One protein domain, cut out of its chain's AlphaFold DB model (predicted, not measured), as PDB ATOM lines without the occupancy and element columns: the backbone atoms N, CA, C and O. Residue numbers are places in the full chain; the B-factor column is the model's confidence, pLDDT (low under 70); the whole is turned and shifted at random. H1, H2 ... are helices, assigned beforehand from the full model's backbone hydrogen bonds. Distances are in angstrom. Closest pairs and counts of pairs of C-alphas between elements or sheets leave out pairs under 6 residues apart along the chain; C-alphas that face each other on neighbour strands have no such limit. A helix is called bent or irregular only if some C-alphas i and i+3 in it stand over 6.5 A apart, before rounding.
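What this domain is: This is residues 2 to 61 of the 149 residues of the protein "Faa49e5d-dc94-41da-854a-1ca9a7b81e4f" of Thermothielavioides terrestris (UniProt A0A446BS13). Three longer helices, H3, H4 and H5, have their centres in a triangle with few close contacts, and two short helices, H1 and H2, make a small bend at one end. H3 and H5 meet where H5 begins, and H4 runs back beside H3. The printed part has 60 residues, with five named helices in the order H1 to H5 and no named strand, and its class is all helix. It is compact, with a radius of gyration of the C-alphas of 11.0 A, and rounded, spanning 29 by 22 by 18 A.

How they stand to each other: H1, residues 2 to 7, is close to but not clearly touching H5, residues 49 to 60; the closest C-alphas, of Ala 2 and Gly 50, are 7.9 A apart. H2, residues 9 to 12, and H3, residues 15 to 25, only just touch, and only at the corner, with 3 pairs of C-alphas within 8 A, the closest being Ile 12 and Gln 18 at 6.1 A. H3 and H5 touch, through residues 49 to 52 of H5 alone, the closest C-alphas being those of Trp 19 and Pro 49 at 4.8 A. They run the same way at a steep tilt of 35.2 degrees, only just past shallow. H4, residues 28 to 40, is close to but not clearly touching H3, at a shallow tilt of 21 degrees, opposite ways; the closest C-alphas, of Trp 23 and Gln 31, are 7.1 A apart. H4 and H5 are likewise close but not clearly touching, the C-alphas of Tyr 38 and Phe 52 being closest at 7.6 A. H1 and H4 are apart. In H1, H3 and H5 each O i to N i+4 pair is within hydrogen-bond range, in H4 6 of 9 are, and H2 is too short for such a pair.

Where its parts are: H1 begins at C-alpha 2, (270.958, 297.062, 224.782). H3 is 15.5 A long from first to last C-alpha, H4 18.1 A and H5 16.5 A. H4 begins at C-alpha 28, (283.252, 284.661, 236.268), and is irregular, with C-alphas 33 and 36 7.7 A apart. H5 ends at C-alpha 60, (283.514, 299.210, 233.864).

The domain as a whole: The two C-alphas farthest apart, of Asp 10 and Lys 33, are 29.2 A apart. The printed part has no cut and no long link; the links H1 to H2, H2 to H3 and H3 to H4 are tight, and H4 to H5, with 8 residues between them, is short. The mean pLDDT of the printed part is 88.3, and residues 2 to 3 are under 70.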
ATOM      1  N   ALA A   2     272.392 296.748 224.640       58.84
ATOM      2  CA  ALA A   2     270.958 297.062 224.782       58.84
ATOM      3  C   ALA A   2     270.104 296.659 223.559       58.84
ATOM      4  O   ALA A   2     269.028 296.103 223.720       58.84
ATOM      5  N   HIS A   3     270.622 296.839 222.340       63.75
ATOM      6  CA  HIS A   3     269.926 296.455 221.105       63.75
ATOM      7  C   HIS A   3     269.674 294.938 220.970       63.75
ATOM      8  O   HIS A   3     268.687 294.535 220.368       63.75
ATOM      9  N   VAL A   4     270.544 294.091 221.534       72.69
ATOM     10  CA  VAL A   4     270.403 292.624 221.445       72.69
ATOM     11  C   VAL A   4     269.297 292.141 222.379       72.69
ATOM     12  O   VAL A   4     268.445 291.367 221.967       72.69
ATOM     13  N   LEU A   5     269.231 292.680 223.601       79.94
ATOM     14  CA  LEU A   5     268.143 292.361 224.533       79.94
ATOM     15  C   LEU A   5     266.769 292.795 224.016       79.94
ATOM     16  O   LEU A   5     265.776 292.149 224.321       79.94
ATOM     17  N   VAL A   6     266.708 293.895 223.259       80.62
ATOM     18  CA  VAL A   6     265.457 294.362 222.649       80.62
ATOM     19  C   VAL A   6     265.019 293.431 221.519       80.62
ATOM     20  O   VAL A   6     263.841 293.100 221.452       80.62
ATOM     21  N   ALA A   7     265.950 293.001 220.663       84.12
ATOM     22  CA  ALA A   7     265.654 292.101 219.549       84.12
ATOM     23  C   ALA A   7     265.229 290.704 220.029       84.12
ATOM     24  O   ALA A   7     264.221 290.176 219.571       84.12
ATOM     25  N   ASP A   8     265.944 290.147 221.006       85.56
ATOM     26  CA  ASP A   8     265.701 288.794 221.515       85.56
ATOM     27  C   ASP A   8     264.701 288.771 222.679       85.56
ATOM     28  O   ASP A   8     264.546 287.755 223.357       85.56
ATOM     29  N   ARG A   9     264.015 289.890 222.939       84.44
ATOM     30  CA  ARG A   9     263.104 290.049 224.077       84.44
ATOM     31  C   ARG A   9     262.066 288.933 224.147       84.44
ATOM     32  O   ARG A   9     261.856 288.371 225.219       84.44
ATOM     33  N   ASP A  10     261.441 288.620 223.017       86.38
ATOM     34  CA  ASP A  10     260.366 287.627 222.947       86.38
ATOM     35  C   ASP A  10     260.882 286.196 223.161       86.38
ATOM     36  O   ASP A  10     260.145 285.340 223.646       86.38
ATOM     37  N   PHE A  11     262.157 285.942 222.847       88.44
ATOM     38  CA  PHE A  11     262.810 284.649 223.050       88.44
ATOM     39  C   PHE A  11     263.339 284.476 224.478       88.44
ATOM     40  O   PHE A  11     263.170 283.418 225.079       88.44
ATOM     41  N   ILE A  12     263.984 285.510 225.025       87.56
ATOM     42  CA  ILE A  12     264.572 285.480 226.370       87.56
ATOM     43  C   ILE A  12     263.472 285.483 227.436       87.56
ATOM     44  O   ILE A  12     263.614 284.820 228.460       87.56
ATOM     45  N   GLY A  13     262.384 286.218 227.197       90.00
ATOM     46  CA  GLY A  13     261.243 286.296 228.099       90.00
ATOM     47  C   GLY A  13     261.188 287.597 228.899       90.00
ATOM     48  O   GLY A  13     261.477 288.695 228.405       90.00
ATOM     49  N   GLY A  14     260.735 287.487 230.146       90.12
ATOM     50  CA  GLY A  14     260.415 288.634 230.988       90.12
ATOM     51  C   GLY A  14     261.647 289.405 231.485       90.12
ATOM     52  O   GLY A  14     262.787 288.983 231.289       90.12
ATOM     53  N   PRO A  15     261.444 290.533 232.194       89.44
ATOM     54  CA  PRO A  15     262.541 291.332 232.754       89.44
ATOM     55  C   PRO A  15     263.488 290.524 233.652       89.44
ATOM     56  O   PRO A  15     264.702 290.700 233.595       89.44
ATOM     57  N   HIS A  16     262.937 289.597 234.436       90.62
ATOM     58  CA  HIS A  16     263.711 288.716 235.305       90.62
ATOM     59  C   HIS A  16     264.528 287.676 234.515       90.62
ATOM     60  O   HIS A  16     265.685 287.419 234.848       90.62
ATOM     61  N   ASP A  17     263.981 287.126 233.429       92.06
ATOM     62  CA  ASP A  17     264.712 286.194 232.561       92.06
ATOM     63  C   ASP A  17     265.856 286.913 231.839       92.06
ATOM     64  O   ASP A  17     266.977 286.414 231.776       92.06
ATOM     65  N   GLN A  18     265.620 288.152 231.401       91.75
ATOM     66  CA  GLN A  18     266.656 289.023 230.845       91.75
ATOM     67  C   GLN A  18     267.736 289.370 231.876       91.75
ATOM     68  O   GLN A  18     268.920 289.385 231.544       91.75
ATOM     69  N   TRP A  19     267.364 289.602 233.137       92.12
ATOM     70  CA  TRP A  19     268.310 289.812 234.236       92.12
ATOM     71  C   TRP A  19     269.227 288.598 234.445       92.12
ATOM     72  O   TRP A  19     270.451 288.745 234.540       92.12
ATOM     73  N   MET A  20     268.656 287.389 234.457       92.38
ATOM     74  CA  MET A  20     269.414 286.137 234.531       92.38
ATOM     75  C   MET A  20     270.280 285.909 233.291       92.38
ATOM     76  O   MET A  20     271.432 285.488 233.411       92.38
ATOM     77  N   PHE A  21     269.758 286.227 232.107       92.62
ATOM     78  CA  PHE A  21     270.480 286.109 230.846       92.62
ATOM     79  C   PHE A  21     271.712 287.016 230.816       92.62
ATOM     80  O   PHE A  21     272.799 286.557 230.460       92.62
ATOM     81  N   ILE A  22     271.583 288.277 231.247       92.38
ATOM     82  CA  ILE A  22     272.728 289.189 231.376       92.38
ATOM     83  C   ILE A  22     273.771 288.559 232.294       92.38
ATOM     84  O   ILE A  22     274.922 288.427 231.889       92.38
ATOM     85  N   TRP A  23     273.373 288.112 233.491       92.38
ATOM     86  CA  TRP A  23     274.285 287.478 234.446       92.38
ATOM     87  C   TRP A  23     275.013 286.265 233.858       92.38
ATOM     88  O   TRP A  23     276.232 286.160 234.008       92.38
ATOM     89  N   GLY A  24     274.300 285.381 233.157       92.62
ATOM     90  CA  GLY A  24     274.859 284.178 232.535       92.62
ATOM     91  C   GLY A  24     275.897 284.461 231.446       92.62
ATOM     92  O   GLY A  24     276.824 283.673 231.275       92.62
ATOM     93  N   ASN A  25     275.790 285.604 230.764       92.50
ATOM     94  CA  ASN A  25     276.743 286.026 229.735       92.50
ATOM     95  C   ASN A  25     277.975 286.763 230.295       92.50
ATOM     96  O   ASN A  25     278.927 287.025 229.557       92.50
ATOM     97  N   LEU A  26     277.997 287.103 231.589       92.00
ATOM     98  CA  LEU A  26     279.167 287.716 232.216       92.00
ATOM     99  C   LEU A  26     280.237 286.666 232.527       92.00
ATOM    100  O   LEU A  26     279.953 285.565 232.997       92.00
ATOM    101  N   SER A  27     281.506 287.034 232.347       92.69
ATOM    102  CA  SER A  27     282.616 286.182 232.776       92.69
ATOM    103  C   SER A  27     282.651 286.052 234.304       92.69
ATOM    104  O   SER A  27     282.254 286.963 235.035       92.69
ATOM    105  N   ARG A  28     283.194 284.938 234.817       91.75
ATOM    106  CA  ARG A  28     283.252 284.661 236.268       91.75
ATOM    107  C   ARG A  28     283.939 285.772 237.074       91.75
ATOM    108  O   ARG A  28     283.528 286.071 238.191       91.75
ATOM    109  N   GLY A  29     284.966 286.407 236.503       91.62
ATOM    110  CA  GLY A  29     285.670 287.520 237.146       91.62
ATOM    111  C   GLY A  29     284.817 288.786 237.270       91.62
ATOM    112  O   GLY A  29     284.932 289.508 238.257       91.62
ATOM    113  N   VAL A  30     283.940 289.043 236.295       91.50
ATOM    114  CA  VAL A  30     282.981 290.156 236.341       91.50
ATOM    115  C   VAL A  30     281.851 289.835 237.314       91.50
ATOM    116  O   VAL A  30     281.547 290.649 238.183       91.50
ATOM    117  N   GLN A  31     281.306 288.618 237.245       93.75
ATOM    118  CA  GLN A  31     280.280 288.129 238.169       93.75
ATOM    119  C   GLN A  31     280.702 288.299 239.633       93.75
ATOM    120  O   GLN A  31     279.941 288.850 240.422       93.75
ATOM    121  N   ALA A  32     281.930 287.909 239.994       92.62
ATOM    122  CA  ALA A  32     282.436 288.040 241.362       92.62
ATOM    123  C   ALA A  32     282.406 289.485 241.894       92.62
ATOM    124  O   ALA A  32     282.172 289.695 243.082       92.62
ATOM    125  N   LYS A  33     282.603 290.480 241.020       90.88
ATOM    126  CA  LYS A  33     282.611 291.903 241.392       90.88
ATOM    127  C   LYS A  33     281.206 292.480 241.549       90.88
ATOM    128  O   LYS A  33     280.997 293.334 242.401       90.88
ATOM    129  N   VAL A  34     280.245 292.006 240.755       93.06
ATOM    130  CA  VAL A  34     278.880 292.566 240.700       93.06
ATOM    131  C   VAL A  34     277.824 291.686 241.377       93.06
ATOM    132  O   VAL A  34     276.642 292.025 241.381       93.06
ATOM    133  N   VAL A  35     278.234 290.571 241.996       93.75
ATOM    134  CA  VAL A  35     277.342 289.579 242.622       93.75
ATOM    135  C   VAL A  35     276.431 290.174 243.694       93.75
ATOM    136  O   VAL A  35     275.288 289.743 243.824       93.75
ATOM    137  N   ALA A  36     276.910 291.159 244.456       92.38
ATOM    138  CA  ALA A  36     276.118 291.803 245.501       92.38
ATOM    139  C   ALA A  36     274.917 292.551 244.903       92.38
ATOM    140  O   ALA A  36     273.791 292.364 245.356       92.38
ATOM    141  N   PHE A  37     275.152 293.313 243.831       92.00
ATOM    142  CA  PHE A  37     274.112 294.034 243.097       92.00
ATOM    143  C   PHE A  37     273.157 293.079 242.367       92.00
ATOM    144  O   PHE A  37     271.943 293.273 242.371       92.00
ATOM    145  N   TYR A  38     273.696 292.004 241.781       92.25
ATOM    146  CA  TYR A  38     272.883 290.965 241.150       92.25
ATOM    147  C   TYR A  38     271.915 290.313 242.151       92.25
ATOM    148  O   TYR A  38     270.718 290.198 241.890       92.25
ATOM    149  N   LYS A  39     272.423 289.908 243.323       92.19
ATOM    150  CA  LYS A  39     271.629 289.241 244.365       92.19
ATOM    151  C   LYS A  39     270.615 290.166 245.033       92.19
ATOM    152  O   LYS A  39     269.587 289.675 245.484       92.19
ATOM    153  N   SER A  40     270.882 291.471 245.094       91.56
ATOM    154  CA  SER A  40     269.921 292.436 245.631       91.56
ATOM    155  C   SER A  40     268.756 292.716 244.676       91.56
ATOM    156  O   SER A  40     267.787 293.330 245.099       91.56
ATOM    157  N   GLY A  41     268.827 292.303 243.405       86.44
ATOM    158  CA  GLY A  41     267.792 292.608 242.409       86.44
ATOM    159  C   GLY A  41     267.794 294.070 241.939       86.44
ATOM    160  O   GLY A  41     266.775 294.560 241.447       86.44
ATOM    161  N   GLY A  42     268.926 294.771 242.094       87.69
ATOM    162  CA  GLY A  42     269.084 296.183 241.735       87.69
ATOM    163  C   GLY A  42     268.538 297.174 242.779       87.69
ATOM    164  O   GLY A  42     268.153 296.764 243.873       87.69
ATOM    165  N   PRO A  43     268.500 298.487 242.470       82.88
ATOM    166  CA  PRO A  43     268.126 299.542 243.422       82.88
ATOM    167  C   PRO A  43     266.648 299.505 243.834       82.88
ATOM    168  O   PRO A  43     266.293 299.950 244.920       82.88
ATOM    169  N   SER A  44     265.784 298.982 242.958       84.31
ATOM    170  CA  SER A  44     264.331 298.906 243.159       84.31
ATOM    171  C   SER A  44     263.833 297.487 243.447       84.31
ATOM    172  O   SER A  44     262.624 297.275 243.448       84.31
ATOM    173  N   TYR A  45     264.735 296.515 243.647       85.81
ATOM    174  CA  TYR A  45     264.408 295.100 243.903       85.81
ATOM    175  C   TYR A  45     263.488 294.452 242.851       85.81
ATOM    176  O   TYR A  45     262.795 293.476 243.127       85.81
ATOM    177  N   ASN A  46     263.456 295.003 241.638       88.56
ATOM    178  CA  ASN A  46     262.540 294.597 240.572       88.56
ATOM    179  C   ASN A  46     263.233 293.829 239.442       88.56
ATOM    180  O   ASN A  46     262.595 293.558 238.426       88.56
ATOM    181  N   TYR A  47     264.523 293.503 239.597       89.12
ATOM    182  CA  TYR A  47     265.310 292.779 238.597       89.12
ATOM    183  C   TYR A  47     265.263 293.451 237.216       89.12
ATOM    184  O   TYR A  47     265.196 292.785 236.186       89.12
ATOM    185  N   ASN A  48     265.271 294.789 237.180       90.62
ATOM    186  CA  ASN A  48     265.228 295.535 235.928       90.62
ATOM    187  C   ASN A  48     266.545 295.353 235.141       90.62
ATOM    188  O   ASN A  48     267.587 295.849 235.584       90.62
ATOM    189  N   PRO A  49     266.525 294.713 233.955       90.00
ATOM    190  CA  PRO A  49     267.735 294.448 233.177       90.00
ATOM    191  C   PRO A  49     268.442 295.734 232.730       90.00
ATOM    192  O   PRO A  49     269.672 295.772 232.670       90.00
ATOM    193  N   GLY A  50     267.694 296.814 232.482       89.94
ATOM    194  CA  GLY A  50     268.255 298.120 232.132       89.94
ATOM    195  C   GLY A  50     269.100 298.706 233.261       89.94
ATOM    196  O   GLY A  50     270.236 299.114 233.026       89.94
ATOM    197  N   ALA A  51     268.598 298.644 234.498       90.50
ATOM    198  CA  ALA A  51     269.336 299.102 235.677       90.50
ATOM    199  C   ALA A  51     270.614 298.278 235.910       90.50
ATOM    200  O   ALA A  51     271.622 298.809 236.378       90.50
ATOM    201  N   PHE A  52     270.607 296.986 235.558       91.69
ATOM    202  CA  PHE A  52     271.813 296.166 235.652       91.69
ATOM    203  C   PHE A  52     272.871 296.561 234.626       91.69
ATOM    204  O   PHE A  52     274.045 296.686 234.970       91.69
ATOM    205  N   LEU A  53     272.469 296.781 233.372       91.44
ATOM    206  CA  LEU A  53     273.385 297.232 232.326       91.44
ATOM    207  C   LEU A  53     273.959 298.615 232.629       91.44
ATOM    208  O   LEU A  53     275.142 298.849 232.390       91.44
ATOM    209  N   GLU A  54     273.144 299.513 233.178       90.44
ATOM    210  CA  GLU A  54     273.599 300.826 233.624       90.44
ATOM    211  C   GLU A  54     274.639 300.692 234.740       90.44
ATOM    212  O   GLU A  54     275.727 301.252 234.625       90.44
ATOM    213  N   TYR A  55     274.384 299.864 235.756       91.06
ATOM    214  CA  TYR A  55     275.365 299.586 236.807       91.06
ATOM    215  C   TYR A  55     276.664 298.975 236.259       91.06
ATOM    216  O   TYR A  55     277.761 299.383 236.633       91.06
ATOM    217  N   LEU A  56     276.576 298.029 235.322       90.75
ATOM    218  CA  LEU A  56     277.764 297.495 234.653       90.75
ATOM    219  C   LEU A  56     278.524 298.591 233.899       90.75
ATOM    220  O   LEU A  56     279.755 298.592 233.898       90.75
ATOM    221  N   SER A  57     277.809 299.538 233.289       88.56
ATOM    222  CA  SER A  57     278.439 300.674 232.628       88.56
ATOM    223  C   SER A  57     279.175 301.568 233.627       88.56
ATOM    224  O   SER A  57     280.314 301.924 233.364       88.56
ATOM    225  N   THR A  58     278.626 301.847 234.811       86.94
ATOM    226  CA  THR A  58     279.315 302.701 235.795       86.94
ATOM    227  C   THR A  58     280.547 302.034 236.406       86.94
ATOM    228  O   THR A  58     281.524 302.714 236.703       86.94
ATOM    229  N   VAL A  59     280.530 300.708 236.568       86.50
ATOM    230  CA  VAL A  59     281.653 299.954 237.150       86.50
ATOM    231  C   VAL A  59     282.808 299.767 236.159       86.50
ATOM    232  O   VAL A  59     283.966 299.737 236.575       86.50
ATOM    233  N   TYR A  60     282.513 299.604 234.865       84.44
ATOM    234  CA  TYR A  60     283.514 299.210 233.864       84.44
ATOM    235  C   TYR A  60     283.807 300.252 232.788       84.44
ATOM    236  O   TYR A  60     284.813 300.123 232.089       84.44
ATOM    237  N   VAL A  61     282.959 301.261 232.608       85.19
ATOM    238  CA  VAL A  61     283.275 302.364 231.703       85.19
ATOM    239  C   VAL A  61     284.227 303.304 232.423       85.19
ATOM    240  O   VAL A  61     283.905 303.834 233.479       85.19
TER     241      VAL A  61